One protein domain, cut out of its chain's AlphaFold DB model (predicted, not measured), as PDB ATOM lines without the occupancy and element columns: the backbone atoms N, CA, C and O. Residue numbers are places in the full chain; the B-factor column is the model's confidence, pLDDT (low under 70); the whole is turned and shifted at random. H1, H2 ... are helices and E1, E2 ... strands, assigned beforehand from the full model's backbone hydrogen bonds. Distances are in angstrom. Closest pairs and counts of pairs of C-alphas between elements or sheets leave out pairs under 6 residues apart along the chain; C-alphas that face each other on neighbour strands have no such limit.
ATOM      1  N   GLU A  87     173.624 194.308 150.618       65.31
ATOM      2  CA  GLU A  87     172.503 194.237 149.662       65.31
ATOM      3  C   GLU A  87     172.935 194.652 148.246       65.31
ATOM      4  O   GLU A  87     172.690 193.941 147.264       65.31
ATOM      5  N   ARG A  88     173.656 195.780 148.131       65.25
ATOM      6  CA  ARG A  88     174.190 196.266 146.848       65.25
ATOM      7  C   ARG A  88     175.153 195.269 146.215       65.25
ATOM      8  O   ARG A  88     175.158 195.141 144.990       65.25
ATOM      9  N   HIS A  89     175.961 194.567 147.004       75.44
ATOM     10  CA  HIS A  89     176.908 193.589 146.475       75.44
ATOM     11  C   HIS A  89     176.204 192.323 145.954       75.44
ATOM     12  O   HIS A  89     176.519 191.865 144.853       75.44
ATOM     13  N   LEU A  90     175.203 191.816 146.685       78.00
ATOM     14  CA  LEU A  90     174.419 190.630 146.308       78.00
ATOM     15  C   LEU A  90     173.725 190.814 144.956       78.00
ATOM     16  O   LEU A  90     173.940 190.036 144.022       78.00
ATOM     17  N   ILE A  91     172.953 191.894 144.813       84.38
ATOM     18  CA  ILE A  91     172.223 192.150 143.570       84.38
ATOM     19  C   ILE A  91     173.159 192.470 142.400       84.38
ATOM     20  O   ILE A  91     172.850 192.156 141.251       84.38
ATOM     21  N   THR A  92     174.330 193.054 142.670       84.44
ATOM     22  CA  THR A  92     175.336 193.318 141.633       84.44
ATOM     23  C   THR A  92     175.842 192.018 141.013       84.44
ATOM     24  O   THR A  92     176.021 191.960 139.797       84.44
ATOM     25  N   ASN A  93     176.036 190.961 141.806       87.88
ATOM     26  CA  ASN A  93     176.478 189.665 141.289       87.88
ATOM     27  C   ASN A  93     175.386 188.993 140.446       87.88
ATOM     28  O   ASN A  93     175.668 188.573 139.325       87.88
ATOM     29  N   VAL A  94     174.132 188.995 140.916       92.19
ATOM     30  CA  VAL A  94     172.977 188.503 140.140       92.19
ATOM     31  C   VAL A  94     172.847 189.257 138.811       92.19
ATOM     32  O   VAL A  94     172.720 188.638 137.757       92.19
ATOM     33  N   ALA A  95     172.944 190.589 138.832       91.31
ATOM     34  CA  ALA A  95     172.839 191.414 137.630       91.31
ATOM     35  C   ALA A  95     173.984 191.165 136.631       91.31
ATOM     36  O   ALA A  95     173.747 191.150 135.424       91.31
ATOM     37  N   LYS A  96     175.215 190.942 137.113       92.62
ATOM     38  CA  LYS A  96     176.364 190.582 136.262       92.62
ATOM     39  C   LYS A  96     176.172 189.221 135.598       92.62
ATOM     40  O   LYS A  96     176.368 189.112 134.389       92.62
ATOM     41  N   SER A  97     175.759 188.212 136.363       93.81
ATOM     42  CA  SER A  97     175.463 186.879 135.827       93.81
ATOM     43  C   SER A  97     174.320 186.928 134.813       93.81
ATOM     44  O   SER A  97     174.423 186.326 133.746       93.81
ATOM     45  N   PHE A  98     173.278 187.723 135.084       96.31
ATOM     46  CA  PHE A  98     172.197 187.947 134.127       96.31
ATOM     47  C   PHE A  98     172.698 188.584 132.829       96.31
ATOM     48  O   PHE A  98     172.389 188.088 131.749       96.31
ATOM     49  N   ALA A  99     173.506 189.643 132.915       94.81
ATOM     50  CA  ALA A  99     174.065 190.297 131.735       94.81
ATOM     51  C   ALA A  99     174.920 189.335 130.889       94.81
ATOM     52  O   ALA A  99     174.858 189.379 129.661       94.81
ATOM     53  N   ALA A 100     175.678 188.437 131.527       94.00
ATOM     54  CA  ALA A 100     176.459 187.416 130.830       94.00
ATOM     55  C   ALA A 100     175.567 186.386 130.113       94.00
ATOM     56  O   ALA A 100     175.782 186.122 128.928       94.00
ATOM     57  N   ALA A 101     174.544 185.859 130.796       95.38
ATOM     58  CA  ALA A 101     173.586 184.918 130.212       95.38
ATOM     59  C   ALA A 101     172.800 185.556 129.056       95.38
ATOM     60  O   ALA A 101     172.710 184.978 127.973       95.38
ATOM     61  N   LYS A 102     172.311 186.790 129.241       95.12
ATOM     62  CA  LYS A 102     171.616 187.549 128.196       95.12
ATOM     63  C   LYS A 102     172.518 187.780 126.984       95.12
ATOM     64  O   LYS A 102     172.098 187.518 125.869       95.12
ATOM     65  N   LYS A 103     173.774 188.193 127.183       94.81
ATOM     66  CA  LYS A 103     174.722 188.392 126.074       94.81
ATOM     67  C   LYS A 103     174.947 187.111 125.268       94.81
ATOM     68  O   LYS A 103     175.098 187.171 124.054       94.81
ATOM     69  N   LYS A 104     174.995 185.959 125.936       94.12
ATOM     70  CA  LYS A 104     175.112 184.651 125.283       94.12
ATOM     71  C   LYS A 104     173.848 184.332 124.472       94.12
ATOM     72  O   LYS A 104     173.958 184.003 123.294       94.12
ATOM     73  N   TYR A 105     172.672 184.548 125.064       93.75
ATOM     74  CA  TYR A 105     171.378 184.425 124.390       93.75
ATOM     75  C   TYR A 105     171.254 185.335 123.154       93.75
ATOM     76  O   TYR A 105     170.902 184.851 122.082       93.75
ATOM     77  N   ASP A 106     171.613 186.617 123.268       90.31
ATOM     78  CA  ASP A 106     171.520 187.595 122.174       90.31
ATOM     79  C   ASP A 106     172.423 187.220 120.979       90.31
ATOM     80  O   ASP A 106     172.098 187.520 119.835       90.31
ATOM     81  N   ARG A 107     173.544 186.519 121.221       89.94
ATOM     82  CA  ARG A 107     174.414 185.974 120.157       89.94
ATOM     83  C   ARG A 107     173.896 184.673 119.538       89.94
ATOM     84  O   ARG A 107     174.499 184.179 118.590       89.94
ATOM     85  N   GLY A 108     172.817 184.105 120.073       86.25
ATOM     86  CA  GLY A 108     172.264 182.821 119.646       86.25
ATOM     87  C   GLY A 108     172.980 181.587 120.206       86.25
ATOM     88  O   GLY A 108     172.686 180.481 119.756       86.25
ATOM     89  N   ASP A 109     173.878 181.750 121.182       88.94
ATOM     90  CA  ASP A 109     174.585 180.650 121.851       88.94
ATOM     91  C   ASP A 109     173.661 179.918 122.867       88.94
ATOM     92  O   ASP A 109     172.677 180.481 123.351       88.94
ATOM     93  N   ASP A 110     173.993 178.676 123.262       90.62
ATOM     94  CA  ASP A 110     173.260 177.925 124.309       90.62
ATOM     95  C   ASP A 110     173.443 178.571 125.693       90.62
ATOM     96  O   ASP A 110     174.445 178.320 126.363       90.62
ATOM     97  N   ALA A 111     172.484 179.390 126.130       96.19
ATOM     98  CA  ALA A 111     172.475 180.047 127.439       96.19
ATOM     99  C   ALA A 111     171.574 179.357 128.485       96.19
ATOM    100  O   ALA A 111     171.369 179.904 129.572       96.19
ATOM    101  N   LEU A 112     171.043 178.158 128.200       97.62
ATOM    102  CA  LEU A 112     170.043 177.522 129.068       97.62
ATOM    103  C   LEU A 112     170.621 177.177 130.446       97.62
ATOM    104  O   LEU A 112     170.033 177.514 131.472       97.62
ATOM    105  N   GLY A 113     171.796 176.542 130.467       97.31
ATOM    106  CA  GLY A 113     172.479 176.201 131.717       97.31
ATOM    107  C   GLY A 113     172.840 177.436 132.546       97.31
ATOM    108  O   GLY A 113     172.689 177.421 133.765       97.31
ATOM    109  N   ASP A 114     173.244 178.530 131.891       97.56
ATOM    110  CA  ASP A 114     173.578 179.793 132.556       97.56
ATOM    111  C   ASP A 114     172.338 180.432 133.211       97.56
ATOM    112  O   ASP A 114     172.404 180.897 134.352       97.56
ATOM    113  N   ALA A 115     171.191 180.418 132.522       98.19
ATOM    114  CA  ALA A 115     169.931 180.936 133.056       98.19
ATOM    115  C   ALA A 115     169.428 180.117 134.261       98.19
ATOM    116  O   ALA A 115     169.009 180.692 135.267       98.19
ATOM    117  N   LEU A 116     169.521 178.783 134.199       98.56
ATOM    118  CA  LEU A 116     169.145 177.900 135.310       98.56
ATOM    119  C   LEU A 116     170.083 178.062 136.516       98.56
ATOM    120  O   LEU A 116     169.616 178.194 137.650       98.56
ATOM    121  N   ALA A 117     171.396 178.136 136.283       97.75
ATOM    122  CA  ALA A 117     172.383 178.381 137.335       97.75
ATOM    123  C   ALA A 117     172.168 179.740 138.023       97.75
ATOM    124  O   ALA A 117     172.335 179.866 139.241       97.75
ATOM    125  N   LEU A 118     171.748 180.756 137.265       98.00
ATOM    126  CA  LEU A 118     171.355 182.048 137.818       98.00
ATOM    127  C   LEU A 118     170.107 181.939 138.705       98.00
ATOM    128  O   LEU A 118     170.120 182.476 139.811       98.00
ATOM    129  N   GLY A 119     169.076 181.202 138.280       98.12
ATOM    130  CA  GLY A 119     167.914 180.907 139.130       98.12
ATOM    131  C   GLY A 119     168.303 180.213 140.438       98.12
ATOM    132  O   GLY A 119     167.873 180.635 141.511       98.12
ATOM    133  N   GLY A 120     169.201 179.224 140.372       98.00
ATOM    134  CA  GLY A 120     169.742 178.541 141.553       98.00
ATOM    135  C   GLY A 120     170.544 179.471 142.469       98.00
ATOM    136  O   GLY A 120     170.406 179.419 143.690       98.00
ATOM    137  N   THR A 121     171.323 180.385 141.888       97.06
ATOM    138  CA  THR A 121     172.048 181.425 142.637       97.06
ATOM    139  C   THR A 121     171.077 182.366 143.350       97.06
ATOM    140  O   THR A 121     171.274 182.677 144.525       97.06
ATOM    141  N   CYS A 122     170.008 182.797 142.673       97.81
ATOM    142  CA  CYS A 122     168.942 183.599 143.270       97.81
ATOM    143  C   CYS A 122     168.263 182.859 144.429       97.81
ATOM    144  O   CYS A 122     168.132 183.423 145.514       97.81
ATOM    145  N   LEU A 123     167.911 181.585 144.237       98.06
ATOM    146  CA  LEU A 123     167.310 180.747 145.275       98.06
ATOM    147  C   LEU A 123     168.224 180.623 146.506       98.06
ATOM    148  O   LEU A 123     167.787 180.894 147.623       98.06
ATOM    149  N   ALA A 124     169.503 180.296 146.313       96.25
ATOM    150  CA  ALA A 124     170.475 180.209 147.405       96.25
ATOM    151  C   ALA A 124     170.669 181.557 148.126       96.25
ATOM    152  O   ALA A 124     170.780 181.605 149.354       96.25
ATOM    153  N   THR A 125     170.660 182.662 147.374       95.38
ATOM    154  CA  THR A 125     170.743 184.021 147.928       95.38
ATOM    155  C   THR A 125     169.530 184.327 148.809       95.38
ATOM    156  O   THR A 125     169.697 184.814 149.925       95.38
ATOM    157  N   LEU A 126     168.318 183.992 148.353       96.31
ATOM    158  CA  LEU A 126     167.083 184.137 149.130       96.31
ATOM    159  C   LEU A 126     167.110 183.309 150.413       96.31
ATOM    160  O   LEU A 126     166.792 183.847 151.462       96.31
ATOM    161  N   HIS A 127     167.568 182.058 150.375       95.62
ATOM    162  CA  HIS A 127     167.713 181.242 151.592       95.62
ATOM    163  C   HIS A 127     168.707 181.806 152.602       95.62
ATOM    164  O   HIS A 127     168.530 181.642 153.805       95.62
ATOM    165  N   THR A 128     169.768 182.445 152.116       94.75
ATOM    166  CA  THR A 128     170.827 182.966 152.986       94.75
ATOM    167  C   THR A 128     170.430 184.296 153.628       94.75
ATOM    168  O   THR A 128     170.844 184.582 154.751       94.75
ATOM    169  N   HIS A 129     169.662 185.123 152.914       94.88
ATOM    170  CA  HIS A 129     169.469 186.530 153.273       94.88
ATOM    171  C   HIS A 129     168.012 186.953 153.467       94.88
ATOM    172  O   HIS A 129     167.779 187.985 154.083       94.88
ATOM    173  N   ALA A 130     167.039 186.188 152.979       96.31
ATOM    174  CA  ALA A 130     165.622 186.495 153.116       96.31
ATOM    175  C   ALA A 130     164.899 185.424 153.942       96.31
ATOM    176  O   ALA A 130     165.328 184.278 154.067       96.31
ATOM    177  N   THR A 131     163.755 185.802 154.500       97.00
ATOM    178  CA  THR A 131     162.830 184.872 155.146       97.00
ATOM    179  C   THR A 131     161.698 184.543 154.185       97.00
ATOM    180  O   THR A 131     161.005 185.439 153.707       97.00
ATOM    181  N   PHE A 132     161.476 183.255 153.932       97.69
ATOM    182  CA  PHE A 132     160.269 182.785 153.260       97.69
ATOM    183  C   PHE A 132     159.151 182.638 154.282       97.69
ATOM    184  O   PHE A 132     159.307 181.933 155.282       97.69
ATOM    185  N   ARG A 133     158.012 183.279 154.035       95.56
ATOM    186  CA  ARG A 133     156.841 183.120 154.895       95.56
ATOM    187  C   ARG A 133     155.552 183.118 154.103       95.56
ATOM    188  O   ARG A 133     155.438 183.757 153.055       95.56
ATOM    189  N   ARG A 134     154.545 182.470 154.681       97.06
ATOM    190  CA  ARG A 134     153.163 182.597 154.231       97.06
ATOM    191  C   ARG A 134     152.764 184.076 154.206       97.06
ATOM    192  O   ARG A 134     153.008 184.820 155.162       97.06
ATOM    193  N   PHE A 135     152.150 184.484 153.102       96.62
ATOM    194  CA  PHE A 135     151.622 185.830 152.924       96.62
ATOM    195  C   PHE A 135     150.107 185.840 153.086       96.62
ATOM    196  O   PHE A 135     149.595 186.466 154.008       96.62
ATOM    197  N   GLY A 136     149.404 185.101 152.230       95.56
ATOM    198  CA  GLY A 136     147.953 185.182 152.131       95.56
ATOM    199  C   GLY A 136     147.368 184.123 151.211       95.56
ATOM    200  O   GLY A 136     148.084 183.295 150.650       95.56
ATOM    201  N   LEU A 137     146.046 184.160 151.068       95.81
ATOM    202  CA  LEU A 137     145.289 183.262 150.201       95.81
ATOM    203  C   LEU A 137     144.706 184.043 149.022       95.81
ATOM    204  O   LEU A 137     144.337 185.214 149.165       95.81
ATOM    205  N   PHE A 138     144.561 183.371 147.886       95.75
ATOM    206  CA  PHE A 138     143.505 183.695 146.937       95.75
ATOM    207  C   PHE A 138     142.183 183.139 147.473       95.75
ATOM    208  O   PHE A 138     142.092 181.955 147.791       95.75
ATOM    209  N   ALA A 139     141.176 184.003 147.610       87.62
ATOM    210  CA  ALA A 139     139.928 183.679 148.305       87.62
ATOM    211  C   ALA A 139     138.879 182.952 147.438       87.62
ATOM    212  O   ALA A 139     137.883 182.473 147.978       87.62
ATOM    213  N   GLY A 140     139.077 182.861 146.118       87.12
ATOM    214  CA  GLY A 140     138.167 182.118 145.239       87.12
ATOM    215  C   GLY A 140     138.257 180.599 145.450       87.12
ATOM    216  O   GLY A 140     139.205 180.136 146.072       87.12
ATOM    217  N   PRO A 141     137.289 179.804 144.956       87.69
ATOM    218  CA  PRO A 141     137.346 178.344 145.015       87.69
ATOM    219  C   PRO A 141     138.110 177.756 143.805       87.69
ATOM    220  O   PRO A 141     137.712 178.034 142.672       87.69
ATOM    221  N   PRO A 142     139.140 176.906 143.997       93.12
ATOM    222  CA  PRO A 142     139.737 176.521 145.275       93.12
ATOM    223  C   PRO A 142     140.595 177.646 145.861       93.12
ATOM    224  O   PRO A 142     141.198 178.421 145.118       93.12
ATOM    225  N   GLN A 143     140.676 177.697 147.193       94.56
ATOM    226  CA  GLN A 143     141.602 178.609 147.859       94.56
ATOM    227  C   GLN A 143     143.035 178.167 147.575       94.56
ATOM    228  O   GLN A 143     143.350 176.980 147.668       94.56
ATOM    229  N   ILE A 144     143.901 179.124 147.246       97.12
ATOM    230  CA  ILE A 144     145.309 178.864 146.926       97.12
ATOM    231  C   ILE A 144     146.176 179.688 147.870       97.12
ATOM    232  O   ILE A 144     145.977 180.897 148.001       97.12
ATOM    233  N   GLU A 145     147.118 179.031 148.544       97.19
ATOM    234  CA  GLU A 145     148.071 179.680 149.442       97.19
ATOM    235  C   GLU A 145     149.260 180.252 148.674       97.19
ATOM    236  O   GLU A 145     149.806 179.619 147.773       97.19
ATOM    237  N   TYR A 146     149.673 181.450 149.078       98.38
ATOM    238  CA  TYR A 146     150.817 182.144 148.517       98.38
ATOM    239  C   TYR A 146     151.780 182.606 149.608       98.38
ATOM    240  O   TYR A 146     151.390 183.031 150.703       98.38
ATOM    241  N   TRP A 147     153.061 182.540 149.276       98.31
ATOM    242  CA  TRP A 147     154.188 182.917 150.118       98.31
ATOM    243  C   TRP A 147     154.919 184.119 149.524       98.31
ATOM    244  O   TRP A 147     154.753 184.446 148.349       98.31
ATOM    245  N   VAL A 148     155.721 184.789 150.343       98.19
ATOM    246  CA  VAL A 148     156.631 185.866 149.931       98.19
ATOM    247  C   VAL A 148     158.006 185.638 150.546       98.19
ATOM    248  O   VAL A 148     158.130 185.009 151.599       98.19
ATOM    249  N   ALA A 149     159.032 186.167 149.889       97.75
ATOM    250  CA  ALA A 149     160.329 186.413 150.491       97.75
ATOM    251  C   ALA A 149     160.346 187.823 151.100       97.75
ATOM    252  O   ALA A 149     159.826 188.775 150.507       97.75
ATOM    253  N   GLU A 150     160.943 187.946 152.278       96.12
ATOM    254  CA  GLU A 150     161.086 189.202 153.007       96.12
ATOM    255  C   GLU A 150     162.528 189.396 153.476       96.12
ATOM    256  O   GLU A 150     163.104 188.501 154.092       96.12
ATOM    257  N   ASP A 151     163.081 190.581 153.234       94.62
ATOM    258  CA  ASP A 151     164.319 191.047 153.863       94.62
ATOM    259  C   ASP A 151     164.204 192.545 154.163       94.62
ATOM    260  O   ASP A 151     163.663 193.306 153.361       94.62
ATOM    261  N   ALA A 152     164.662 192.962 155.343       88.88
ATOM    262  CA  ALA A 152     164.636 194.353 155.810       88.88
ATOM    263  C   ALA A 152     163.289 195.102 155.610       88.88
ATOM    264  O   ALA A 152     163.264 196.319 155.420       88.88
ATOM    265  N   GLY A 153     162.157 194.386 155.663       88.62
ATOM    266  CA  GLY A 153     160.806 194.923 155.448       88.62
ATOM    267  C   GLY A 153     160.395 195.086 153.977       88.62
ATOM    268  O   GLY A 153     159.253 195.461 153.702       88.62
ATOM    269  N   ALA A 154     161.281 194.793 153.022       93.00
ATOM    270  CA  ALA A 154     160.934 194.685 151.612       93.00
ATOM    271  C   ALA A 154     160.308 193.312 151.336       93.00
ATOM    272  O   ALA A 154     160.884 192.274 151.651       93.00
ATOM    273  N   LEU A 155     159.124 193.316 150.726       95.19
ATOM    274  CA  LEU A 155     158.387 192.104 150.377       95.19
ATOM    275  C   LEU A 155     158.477 191.830 148.880       95.19
ATOM    276  O   LEU A 155     158.237 192.730 148.065       95.19
ATOM    277  N   SER A 156     158.696 190.570 148.518       96.75
ATOM    278  CA  SER A 156     158.572 190.100 147.142       96.75
ATOM    279  C   SER A 156     157.117 190.014 146.672       96.75
ATOM    280  O   SER A 156     156.179 190.010 147.478       96.75
ATOM    281  N   ARG A 157     156.895 189.861 145.361       96.38
ATOM    282  CA  ARG A 157     155.603 189.371 144.854       96.38
ATOM    283  C   ARG A 157     155.248 187.998 145.458       96.38
ATOM    284  O   ARG A 157     156.162 187.269 145.863       96.38
ATOM    285  N   PRO A 158     153.951 187.644 145.518       97.75
ATOM    286  CA  PRO A 158     153.518 186.336 145.980       97.75
ATOM    287  C   PRO A 158     153.936 185.233 145.006       97.75
ATOM    288  O   PRO A 158     153.906 185.429 143.790       97.75
ATOM    289  N   TYR A 159     154.264 184.065 145.549       98.12
ATOM    290  CA  TYR A 159     154.517 182.841 144.795       98.12
ATOM    291  C   TYR A 159     153.806 181.642 145.428       98.12
ATOM    292  O   TYR A 159     153.469 181.663 146.613       98.12
ATOM    293  N   ARG A 160     153.571 180.599 144.633       97.81
ATOM    294  CA  ARG A 160     152.958 179.345 145.069       97.81
ATOM    295  C   ARG A 160     154.010 178.393 145.628       97.81
ATOM    296  O   ARG A 160     154.895 177.996 144.869       97.81
ATOM    297  N   PRO A 161     153.935 178.011 146.913       97.44
ATOM    298  CA  PRO A 161     154.927 177.126 147.515       97.44
ATOM    299  C   PRO A 161     154.903 175.714 146.916       97.44
ATOM    300  O   PRO A 161     155.931 175.055 146.897       97.44
ATOM    301  N   ASP A 162     153.767 175.256 146.384       96.19
ATOM    302  CA  ASP A 162     153.638 173.927 145.781       96.19
ATOM    303  C   ASP A 162     154.275 173.825 144.382       96.19
ATOM    304  O   ASP A 162     154.756 172.760 144.003       96.19
ATOM    305  N   LEU A 163     154.361 174.939 143.645       97.62
ATOM    306  CA  LEU A 163     155.076 175.009 142.362       97.62
ATOM    307  C   LEU A 163     156.561 175.379 142.523       97.62
ATOM    308  O   LEU A 163     157.353 175.199 141.598       97.62
ATOM    309  N   PHE A 164     156.946 175.933 143.672       98.50
ATOM    310  CA  PHE A 164     158.286 176.457 143.919       98.50
ATOM    311  C   PHE A 164     159.168 175.410 144.602       98.50
ATOM    312  O   PHE A 164     158.951 175.047 145.756       98.50
ATOM    313  N   ILE A 165     160.202 174.941 143.903       98.44
ATOM    314  CA  ILE A 165     161.197 174.013 144.441       98.44
ATOM    315  C   ILE A 165     162.063 174.779 145.439       98.44
ATOM    316  O   ILE A 165     163.007 175.478 145.072       98.44
ATOM    317  N   GLN A 166     161.698 174.686 146.716       95.44
ATOM    318  CA  GLN A 166     162.332 175.489 147.749       95.44
ATOM    319  C   GLN A 166     163.733 174.979 148.105       95.44
ATOM    320  O   GLN A 166     164.596 175.804 148.367       95.44
ATOM    321  N   ASP A 167     164.000 173.670 148.105       97.25
ATOM    322  CA  ASP A 167     165.338 173.138 148.401       97.25
ATOM    323  C   ASP A 167     166.320 173.408 147.237       97.25
ATOM    324  O   ASP A 167     166.108 172.892 146.135       97.25
ATOM    325  N   PRO A 168     167.424 174.162 147.448       96.50
ATOM    326  CA  PRO A 168     168.420 174.404 146.405       96.50
ATOM    327  C   PRO A 168     169.042 173.126 145.827       96.50
ATOM    328  O   PRO A 168     169.389 173.099 144.644       96.50
ATOM    329  N   ALA A 169     169.188 172.070 146.636       97.38
ATOM    330  CA  ALA A 169     169.759 170.809 146.171       97.38
ATOM    331  C   ALA A 169     168.771 170.026 145.292       97.38
ATOM    332  O   ALA A 169     169.179 169.458 144.278       97.38
ATOM    333  N   GLU A 170     167.482 170.005 145.648       98.25
ATOM    334  CA  GLU A 170     166.416 169.493 144.779       98.25
ATOM    335  C   GLU A 170     166.355 170.275 143.467       98.25
ATOM    336  O   GLU A 170     166.422 169.664 142.400       98.25
ATOM    337  N   PHE A 171     166.335 171.610 143.533       98.56
ATOM    338  CA  PHE A 171     166.281 172.458 142.344       98.56
ATOM    339  C   PHE A 171     167.441 172.180 141.383       98.56
ATOM    340  O   PHE A 171     167.211 172.029 140.187       98.56
ATOM    341  N   ALA A 172     168.675 172.056 141.888       98.19
ATOM    342  CA  ALA A 172     169.834 171.758 141.048       98.19
ATOM    343  C   ALA A 172     169.680 170.425 140.290       98.19
ATOM    344  O   ALA A 172     169.932 170.373 139.087       98.19
ATOM    345  N   ARG A 173     169.203 169.364 140.961       98.19
ATOM    346  CA  ARG A 173     168.964 168.061 140.315       98.19
ATOM    347  C   ARG A 173     167.872 168.138 139.250       98.19
ATOM    348  O   ARG A 173     168.052 167.601 138.157       98.19
ATOM    349  N   GLU A 174     166.752 168.787 139.561       98.31
ATOM    350  CA  GLU A 174     165.634 168.918 138.622       98.31
ATOM    351  C   GLU A 174     166.005 169.803 137.423       98.31
ATOM    352  O   GLU A 174     165.636 169.488 136.291       98.31
ATOM    353  N   ALA A 175     166.801 170.857 137.632       98.25
ATOM    354  CA  ALA A 175     167.318 171.711 136.566       98.25
ATOM    355  C   ALA A 175     168.270 170.953 135.621       98.25
ATOM    356  O   ALA A 175     168.135 171.061 134.400       98.25
ATOM    357  N   ASP A 176     169.185 170.138 136.152       97.31
ATOM    358  CA  ASP A 176     170.065 169.293 135.332       97.31
ATOM    359  C   ASP A 176     169.262 168.276 134.508       97.31
ATOM    360  O   ASP A 176     169.516 168.068 133.313       97.31
ATOM    361  N   ALA A 177     168.254 167.661 135.128       96.88
ATOM    362  CA  ALA A 177     167.374 166.721 134.452       96.88
ATOM    363  C   ALA A 177     166.550 167.409 133.347       96.88
ATOM    364  O   ALA A 177     166.475 166.878 132.236       96.88
ATOM    365  N   PHE A 178     166.043 168.619 133.607       97.12
ATOM    366  CA  PHE A 178     165.345 169.465 132.635       97.12
ATOM    367  C   PHE A 178     166.218 169.785 131.411       97.12
ATOM    368  O   PHE A 178     165.766 169.635 130.275       97.12
ATOM    369  N   VAL A 179     167.494 170.152 131.604       96.50
ATOM    370  CA  VAL A 179     168.440 170.356 130.485       96.50
ATOM    371  C   VAL A 179     168.590 169.076 129.663       96.50
ATOM    372  O   VAL A 179     168.618 169.121 128.428       96.50
ATOM    373  N   GLY A 180     168.675 167.927 130.336       95.25
ATOM    374  CA  GLY A 180     168.700 166.621 129.686       95.25
ATOM    375  C   GLY A 180     167.457 166.365 128.831       95.25
ATOM    376  O   GLY A 180     167.595 165.919 127.691       95.25
ATOM    377  N   ASP A 181     166.271 166.669 129.356       94.69
ATOM    378  CA  ASP A 181     164.991 166.482 128.666       94.69
ATOM    379  C   ASP A 181     164.888 167.385 127.424       94.69
ATOM    380  O   ASP A 181     164.564 166.900 126.336       94.69
ATOM    381  N   MET A 182     165.296 168.658 127.532       95.00
ATOM    382  CA  MET A 182     165.346 169.588 126.394       95.00
ATOM    383  C   MET A 182     166.306 169.111 125.297       95.00
ATOM    384  O   MET A 182     165.947 169.109 124.118       95.00
ATOM    385  N   ARG A 183     167.510 168.652 125.668       93.31
ATOM    386  CA  ARG A 183     168.522 168.158 124.712       93.31
ATOM    387  C   ARG A 183     168.100 166.866 124.022       93.31
ATOM    388  O   ARG A 183     168.366 166.696 122.833       93.31
ATOM    389  N   ARG A 184     167.451 165.958 124.758       92.69
ATOM    390  CA  ARG A 184     166.889 164.715 124.204       92.69
ATOM    391  C   ARG A 184     165.609 164.947 123.410       92.69
ATOM    392  O   ARG A 184     165.185 164.026 122.719       92.69
ATOM    393  N   ARG A 185     165.026 166.149 123.489       89.31
ATOM    394  CA  ARG A 185     163.751 166.503 122.854       89.31
ATOM    395  C   ARG A 185     162.615 165.584 123.299       89.31
ATOM    396  O   ARG A 185     161.786 165.162 122.505       89.31
ATOM    397  N   THR A 186     162.623 165.246 124.581       84.00
ATOM    398  CA  THR A 186     161.583 164.437 125.213       84.00
ATOM    399  C   THR A 186     160.709 165.331 126.066       84.00
ATOM    400  O   THR A 186     161.213 166.273 126.676       84.00
ATOM    401  N   ASN A 187     159.437 164.973 126.206       73.25
ATOM    402  CA  ASN A 187     158.501 165.745 127.028       73.25
ATOM    403  C   ASN A 187     158.801 165.624 128.530       73.25
ATOM    404  O   ASN A 187     158.270 166.394 129.321       73.25
ATOM    405  N   GLY A 188     159.707 164.709 128.901       84.50
ATOM    406  CA  GLY A 188     160.206 164.560 130.260       84.50
ATOM    407  C   GLY A 188     159.073 164.298 131.246       84.50
ATOM    408  O   GLY A 188     158.055 163.697 130.901       84.50
ATOM    409  N   ASP A 189     159.276 164.752 132.475       92.50
ATOM    410  CA  ASP A 189     158.210 164.862 133.465       92.50
ATOM    411  C   ASP A 189     157.528 166.242 133.324       92.50
ATOM    412  O   ASP A 189     158.204 167.264 133.495       92.50
ATOM    413  N   PRO A 190     156.215 166.304 133.018       93.75
ATOM    414  CA  PRO A 190     155.475 167.562 132.940       93.75
ATOM    415  C   PRO A 190     155.583 168.428 134.202       93.75
ATOM    416  O   PRO A 190     155.712 169.649 134.091       93.75
ATOM    417  N   ASP A 191     155.579 167.809 135.389       94.88
ATOM    418  CA  ASP A 191     155.669 168.534 136.663       94.88
ATOM    419  C   ASP A 191     157.048 169.184 136.825       94.88
ATOM    420  O   ASP A 191     157.160 170.349 137.214       94.88
ATOM    421  N   ARG A 192     158.112 168.475 136.418       96.62
ATOM    422  CA  ARG A 192     159.475 169.027 136.392       96.62
ATOM    423  C   ARG A 192     159.554 170.264 135.514       96.62
ATOM    424  O   ARG A 192     160.156 171.249 135.938       96.62
ATOM    425  N   PHE A 193     158.997 170.225 134.302       97.19
ATOM    426  CA  PHE A 193     159.059 171.370 133.390       97.19
ATOM    427  C   PHE A 193     158.467 172.615 134.054       97.19
ATOM    428  O   PHE A 193     159.142 173.644 134.154       97.19
ATOM    429  N   ASP A 194     157.232 172.504 134.545       97.75
ATOM    430  CA  ASP A 194     156.527 173.632 135.145       97.75
ATOM    431  C   ASP A 194     157.238 174.120 136.411       97.75
ATOM    432  O   ASP A 194     157.491 175.319 136.536       97.75
ATOM    433  N   ARG A 195     157.642 173.220 137.317       98.44
ATOM    434  CA  ARG A 195     158.294 173.590 138.585       98.44
ATOM    435  C   ARG A 195     159.696 174.163 138.393       98.44
ATOM    436  O   ARG A 195     160.047 175.127 139.078       98.44
ATOM    437  N   VAL A 196     160.500 173.644 137.460       98.69
ATOM    438  CA  VAL A 196     161.842 174.188 137.168       98.69
ATOM    439  C   VAL A 196     161.732 175.584 136.568       98.69
ATOM    440  O   VAL A 196     162.408 176.502 137.046       98.69
ATOM    441  N   VAL A 197     160.861 175.785 135.574       98.69
ATOM    442  CA  VAL A 197     160.646 177.113 134.979       98.69
ATOM    443  C   VAL A 197     160.064 178.076 136.014       98.69
ATOM    444  O   VAL A 197     160.596 179.179 136.188       98.69
ATOM    445  N   TYR A 198     159.039 177.645 136.758       98.81
ATOM    446  CA  TYR A 198     158.418 178.436 137.817       98.81
ATOM    447  C   TYR A 198     159.436 178.893 138.851       98.81
ATOM    448  O   TYR A 198     159.537 180.089 139.121       98.81
ATOM    449  N   THR A 199     160.234 177.969 139.381       98.88
ATOM    450  CA  THR A 199     161.238 178.260 140.411       98.88
ATOM    451  C   THR A 199     162.331 179.178 139.884       98.88
ATOM    452  O   THR A 199     162.640 180.177 140.530       98.88
ATOM    453  N   THR A 200     162.869 178.901 138.692       98.88
ATOM    454  CA  THR A 200     163.956 179.690 138.089       98.88
ATOM    455  C   THR A 200     163.547 181.152 137.925       98.88
ATOM    456  O   THR A 200     164.230 182.057 138.413       98.88
ATOM    457  N   VAL A 201     162.407 181.395 137.271       98.75
ATOM    458  CA  VAL A 201     161.916 182.752 136.994       98.75
ATOM    459  C   VAL A 201     161.453 183.433 138.274       98.75
ATOM    460  O   VAL A 201     161.766 184.604 138.496       98.75
ATOM    461  N   THR A 202     160.732 182.711 139.132       98.62
ATOM    462  CA  THR A 202     160.210 183.275 140.377       98.62
ATOM    463  C   THR A 202     161.347 183.660 141.307       98.62
ATOM    464  O   THR A 202     161.357 184.802 141.746       98.62
ATOM    465  N   ALA A 203     162.350 182.806 141.540       98.56
ATOM    466  CA  ALA A 203     163.495 183.135 142.395       98.56
ATOM    467  C   ALA A 203     164.205 184.415 141.923       98.56
ATOM    468  O   ALA A 203     164.495 185.300 142.730       98.56
ATOM    469  N   PHE A 204     164.398 184.568 140.609       98.38
ATOM    470  CA  PHE A 204     164.936 185.801 140.036       98.38
ATOM    471  C   PHE A 204     164.025 187.013 140.292       98.38
ATOM    472  O   PHE A 204     164.504 188.075 140.701       98.38
ATOM    473  N   CYS A 205     162.708 186.858 140.115       97.75
ATOM    474  CA  CYS A 205     161.731 187.898 140.445       97.75
ATOM    475  C   CYS A 205     161.798 188.296 141.925       97.75
ATOM    476  O   CYS A 205     161.841 189.489 142.214       97.75
ATOM    477  N   LEU A 206     161.837 187.331 142.853       97.25
ATOM    478  CA  LEU A 206     161.853 187.614 144.291       97.25
ATOM    479  C   LEU A 206     163.128 188.373 144.683       97.25
ATOM    480  O   LEU A 206     163.034 189.372 145.391       97.25
ATOM    481  N   CYS A 207     164.297 187.976 144.158       95.88
ATOM    482  CA  CYS A 207     165.548 188.717 144.353       95.88
ATOM    483  C   CYS A 207     165.422 190.188 143.936       95.88
ATOM    484  O   CYS A 207     165.877 191.088 144.642       95.88
ATOM    485  N   TYR A 208     164.822 190.435 142.771       95.19
ATOM    486  CA  TYR A 208     164.650 191.787 142.249       95.19
ATOM    487  C   TYR A 208     163.606 192.581 143.026       95.19
ATOM    488  O   TYR A 208     163.816 193.764 143.270       95.19
ATOM    489  N   ASP A 209     162.509 191.963 143.447       94.88
ATOM    490  CA  ASP A 209     161.491 192.658 144.229       94.88
ATOM    491  C   ASP A 209     162.027 193.077 145.608       94.88
ATOM    492  O   ASP A 209     161.743 194.185 146.058       94.88
ATOM    493  N   VAL A 210     162.834 192.224 146.248       94.31
ATOM    494  CA  VAL A 210     163.397 192.480 147.583       94.31
ATOM    495  C   VAL A 210     164.574 193.459 147.515       94.31
ATOM    496  O   VAL A 210     164.563 194.483 148.194       94.31
ATOM    497  N   TRP A 211     165.566 193.212 146.650       93.44
ATOM    498  CA  TRP A 211     166.830 193.970 146.652       93.44
ATOM    499  C   TRP A 211     166.984 194.978 145.503       93.44
ATOM    500  O   TRP A 211     167.942 195.755 145.479       93.44
ATOM    501  N   LYS A 212     166.060 195.011 144.532       89.62
ATOM    502  CA  LYS A 212     166.067 195.991 143.425       89.62
ATOM    503  C   LYS A 212     164.663 196.398 142.940       89.62
ATOM    504  O   LYS A 212     164.424 196.420 141.727       89.62
ATOM    505  N   PRO A 213     163.740 196.813 143.830       82.12
ATOM    506  CA  PRO A 213     162.305 196.954 143.527       82.12
ATOM    507  C   PRO A 213     161.962 197.935 142.390       82.12
ATOM    508  O   PRO A 213     160.867 197.907 141.827       82.12
ATOM    509  N   LYS A 214     162.888 198.832 142.028       82.69
ATOM    510  CA  LYS A 214     162.712 199.784 140.919       82.69
ATOM    511  C   LYS A 214     162.909 199.151 139.533       82.69
ATOM    512  O   LYS A 214     162.511 199.740 138.534       82.69
ATOM    513  N   SER A 215     163.499 197.959 139.448       82.62
ATOM    514  CA  SER A 215     163.890 197.318 138.187       82.62
ATOM    515  C   SER A 215     162.785 196.395 137.662       82.62
ATOM    516  O   SER A 215     162.887 195.175 137.738       82.62
ATOM    517  N   ARG A 216     161.706 196.991 137.132       76.06
ATOM    518  CA  ARG A 216     160.465 196.271 136.778       76.06
ATOM    519  C   ARG A 216     160.500 195.519 135.434       76.06
ATOM    520  O   ARG A 216     159.810 194.513 135.317       76.06
ATOM    521  N   LYS A 217     161.291 195.966 134.440       86.81
ATOM    522  CA  LYS A 217     161.410 195.311 133.108       86.81
ATOM    523  C   LYS A 217     162.254 194.030 133.169       86.81
ATOM    524  O   LYS A 217     161.917 193.032 132.544       86.81
ATOM    525  N   THR A 218     163.316 194.037 133.978       92.81
ATOM    526  CA  THR A 218     164.351 192.989 133.992       92.81
ATOM    527  C   THR A 218     163.835 191.567 134.235       92.81
ATOM    528  O   THR A 218     164.289 190.673 133.526       92.81
ATOM    529  N   PRO A 219     162.891 191.311 135.163       95.25
ATOM    530  CA  PRO A 219     162.369 189.959 135.348       95.25
ATOM    531  C   PRO A 219     161.623 189.411 134.123       95.25
ATOM    532  O   PRO A 219     161.716 188.220 133.847       95.25
ATOM    533  N   GLY A 220     160.934 190.271 133.361       94.94
ATOM    534  CA  GLY A 220     160.315 189.881 132.089       94.94
ATOM    535  C   GLY A 220     161.366 189.445 131.071       94.94
ATOM    536  O   GLY A 220     161.295 188.336 130.557       94.94
ATOM    537  N   THR A 221     162.420 190.246 130.902       95.06
ATOM    538  CA  THR A 221     163.540 189.902 130.013       95.06
ATOM    539  C   THR A 221     164.267 188.627 130.449       95.06
ATOM    540  O   THR A 221     164.744 187.870 129.611       95.06
ATOM    541  N   PHE A 222     164.362 188.344 131.749       97.94
ATOM    542  CA  PHE A 222     164.931 187.076 132.210       97.94
ATOM    543  C   PHE A 222     164.054 185.874 131.837       97.94
ATOM    544  O   PHE A 222     164.584 184.847 131.415       97.94
ATOM    545  N   PHE A 223     162.728 186.011 131.930       98.19
ATOM    546  CA  PHE A 223     161.804 184.977 131.466       98.19
ATOM    547  C   PHE A 223     161.954 184.713 129.961       98.19
ATOM    548  O   PHE A 223     162.035 183.555 129.554       98.19
ATOM    549  N   GLU A 224     162.100 185.774 129.159       96.38
ATOM    550  CA  GLU A 224     162.418 185.670 127.728       96.38
ATOM    551  C   GLU A 224     163.697 184.871 127.475       96.38
ATOM    552  O   GLU A 224     163.693 183.914 126.704       96.38
ATOM    553  N   VAL A 225     164.785 185.234 128.159       97.25
ATOM    554  CA  VAL A 225     166.088 184.568 128.015       97.25
ATOM    555  C   VAL A 225     165.992 183.087 128.381       97.25
ATOM    556  O   VAL A 225     166.554 182.256 127.667       97.25
ATOM    557  N   LEU A 226     165.278 182.731 129.453       98.44
ATOM    558  CA  LEU A 226     165.126 181.336 129.869       98.44
ATOM    559  C   LEU A 226     164.354 180.512 128.830       98.44
ATOM    560  O   LEU A 226     164.858 179.483 128.377       98.44
ATOM    561  N   ILE A 227     163.156 180.960 128.438       98.06
ATOM    562  CA  ILE A 227     162.313 180.213 127.492       98.06
ATOM    563  C   ILE A 227     162.936 180.192 126.100       98.06
ATOM    564  O   ILE A 227     162.964 179.137 125.472       98.06
ATOM    565  N   GLY A 228     163.508 181.306 125.643       96.75
ATOM    566  CA  GLY A 228     164.244 181.360 124.385       96.75
ATOM    567  C   GLY A 228     165.437 180.402 124.376       96.75
ATOM    568  O   GLY A 228     165.621 179.651 123.419       96.75
ATOM    569  N   SER A 229     166.209 180.335 125.464       97.19
ATOM    570  CA  SER A 229     167.317 179.375 125.568       97.19
ATOM    571  C   SER A 229     166.833 177.922 125.580       97.19
ATOM    572  O   SER A 229     167.432 177.072 124.921       97.19
ATOM    573  N   ALA A 230     165.727 177.623 126.269       96.94
ATOM    574  CA  ALA A 230     165.121 176.290 126.249       96.94
ATOM    575  C   ALA A 230     164.616 175.916 124.845       96.94
ATOM    576  O   ALA A 230     164.894 174.816 124.361       96.94
ATOM    577  N   ALA A 231     163.959 176.851 124.156       95.88
ATOM    578  CA  ALA A 231     163.481 176.674 122.791       95.88
ATOM    579  C   ALA A 231     164.636 176.440 121.807       95.88
ATOM    580  O   ALA A 231     164.536 175.552 120.965       95.88
ATOM    581  N   ARG A 232     165.767 177.148 121.952       94.50
ATOM    582  CA  ARG A 232     166.970 176.921 121.130       94.50
ATOM    583  C   ARG A 232     167.468 175.481 121.237       94.50
ATOM    584  O   ARG A 232     167.839 174.879 120.231       94.50
ATOM    585  N   VAL A 233     167.487 174.941 122.454       95.00
ATOM    586  CA  VAL A 233     167.935 173.569 122.717       95.00
ATOM    587  C   VAL A 233     166.916 172.546 122.196       95.00
ATOM    588  O   VAL A 233     167.318 171.561 121.573       95.00
ATOM    589  N   ARG A 234     165.610 172.784 122.402       94.19
ATOM    590  CA  ARG A 234     164.527 171.894 121.938       94.19
ATOM    591  C   ARG A 234     164.402 171.887 120.410       94.19
ATOM    592  O   ARG A 234     164.198 170.822 119.826       94.19
ATOM    593  N   PHE A 235     164.586 173.041 119.767       93.75
ATOM    594  CA  PHE A 235     164.350 173.277 118.340       93.75
ATOM    595  C   PHE A 235     165.579 173.852 117.607       93.75
ATOM    596  O   PHE A 235     165.508 174.928 117.012       93.75
TER     597      PHE A 235
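AT A GLANCE: This is residues 87 to 235 of the 404 residues of an uncharacterized protein of Roseibacterium elongatum DSM 19469 (UniProt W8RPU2). Three helices, H1, H2 and H3, lie side by side in a row with neighbours running opposite ways, and a helical hairpin, H4 and H5, crosses over one side of that row. A hairpin of two strands, E1 and E2, sits at one end, E2 beside the second half of H4, and the long link of residues 152 to 167 runs from it back to H3. The printed part has 149 residues, with five named helices and two antiparallel strands in the order H1, H2, E1, E2, H3, H4, H5, and its class is mostly helix. It is compact, with a radius of gyration of the C-alphas of 15.2 A and spans of 41 by 38 by 26 A.

IN THESE COORDINATES: H1, residues 87 to 106, is 28.3 A long and begins with C-alpha 87 at (172.503, 194.237, 149.662). H2, residues 112 to 129, is 25.8 A long. Strand E1 holds residues 131 to 138 and E2 residues 144 to 151, where C-alpha 151 stands at (164.319, 191.047, 153.863). H3, residues 168 to 184, is 24.3 A long. H4, residues 190 to 211, is the longest helix at 31.8 A. H5, residues 218 to 234, is 24.3 A long and ends with C-alpha 234 at (164.527, 171.894, 121.938).

HOW THE PARTS SIT: H1, H2, H3 and H5 form a bundle, a group of helices in which each one touches at least one other of the group. H1 and H2, a helical hairpin, touch at Ala 101 and Asp 114, their closest C-alphas, 5.6 A apart, at a shallow tilt of 10 degrees. H2 and H3 touch at the same tilt, opposite ways, closest at Ala 124 and Pro 168, 6.2 A between C-alphas. H1 and H3 are apart. H4 touches H2 with residues 199 to 207 alone, at a steep tilt of 54 degrees; the closest C-alphas, of Gly 119 and Thr 200, are 4.3 A apart. H4 and H5, a helical hairpin, touch at a shallow tilt of 27 degrees, closest at the C-alphas of Cys 205 and Pro 219, 5.5 A. H5 touches H3 with residues 230 to 234 alone, the C-alphas of Met 182 and Arg 234 being closest at 5.1 A. The hairpin E1 and E2 has N 131 and O 150 at 2.8 A and N 146 and O 136 at 2.9 A, within hydrogen-bond range. The closest C-alphas of E2 and H4, those of Ala 149 and Leu 206, are 6.5 A apart. In H1, H2, H3, H4 and H5 every O i to N i+4 pair is within hydrogen-bond range.

THE WHOLE: The two C-alphas farthest apart, of Arg 107 and Pro 141, are 45.3 A apart. The printed part has no cut. The link from E2 to H3, 16 residues, is long. The mean pLDDT of the printed part is 94.1, with residues 87 to 88 under 70.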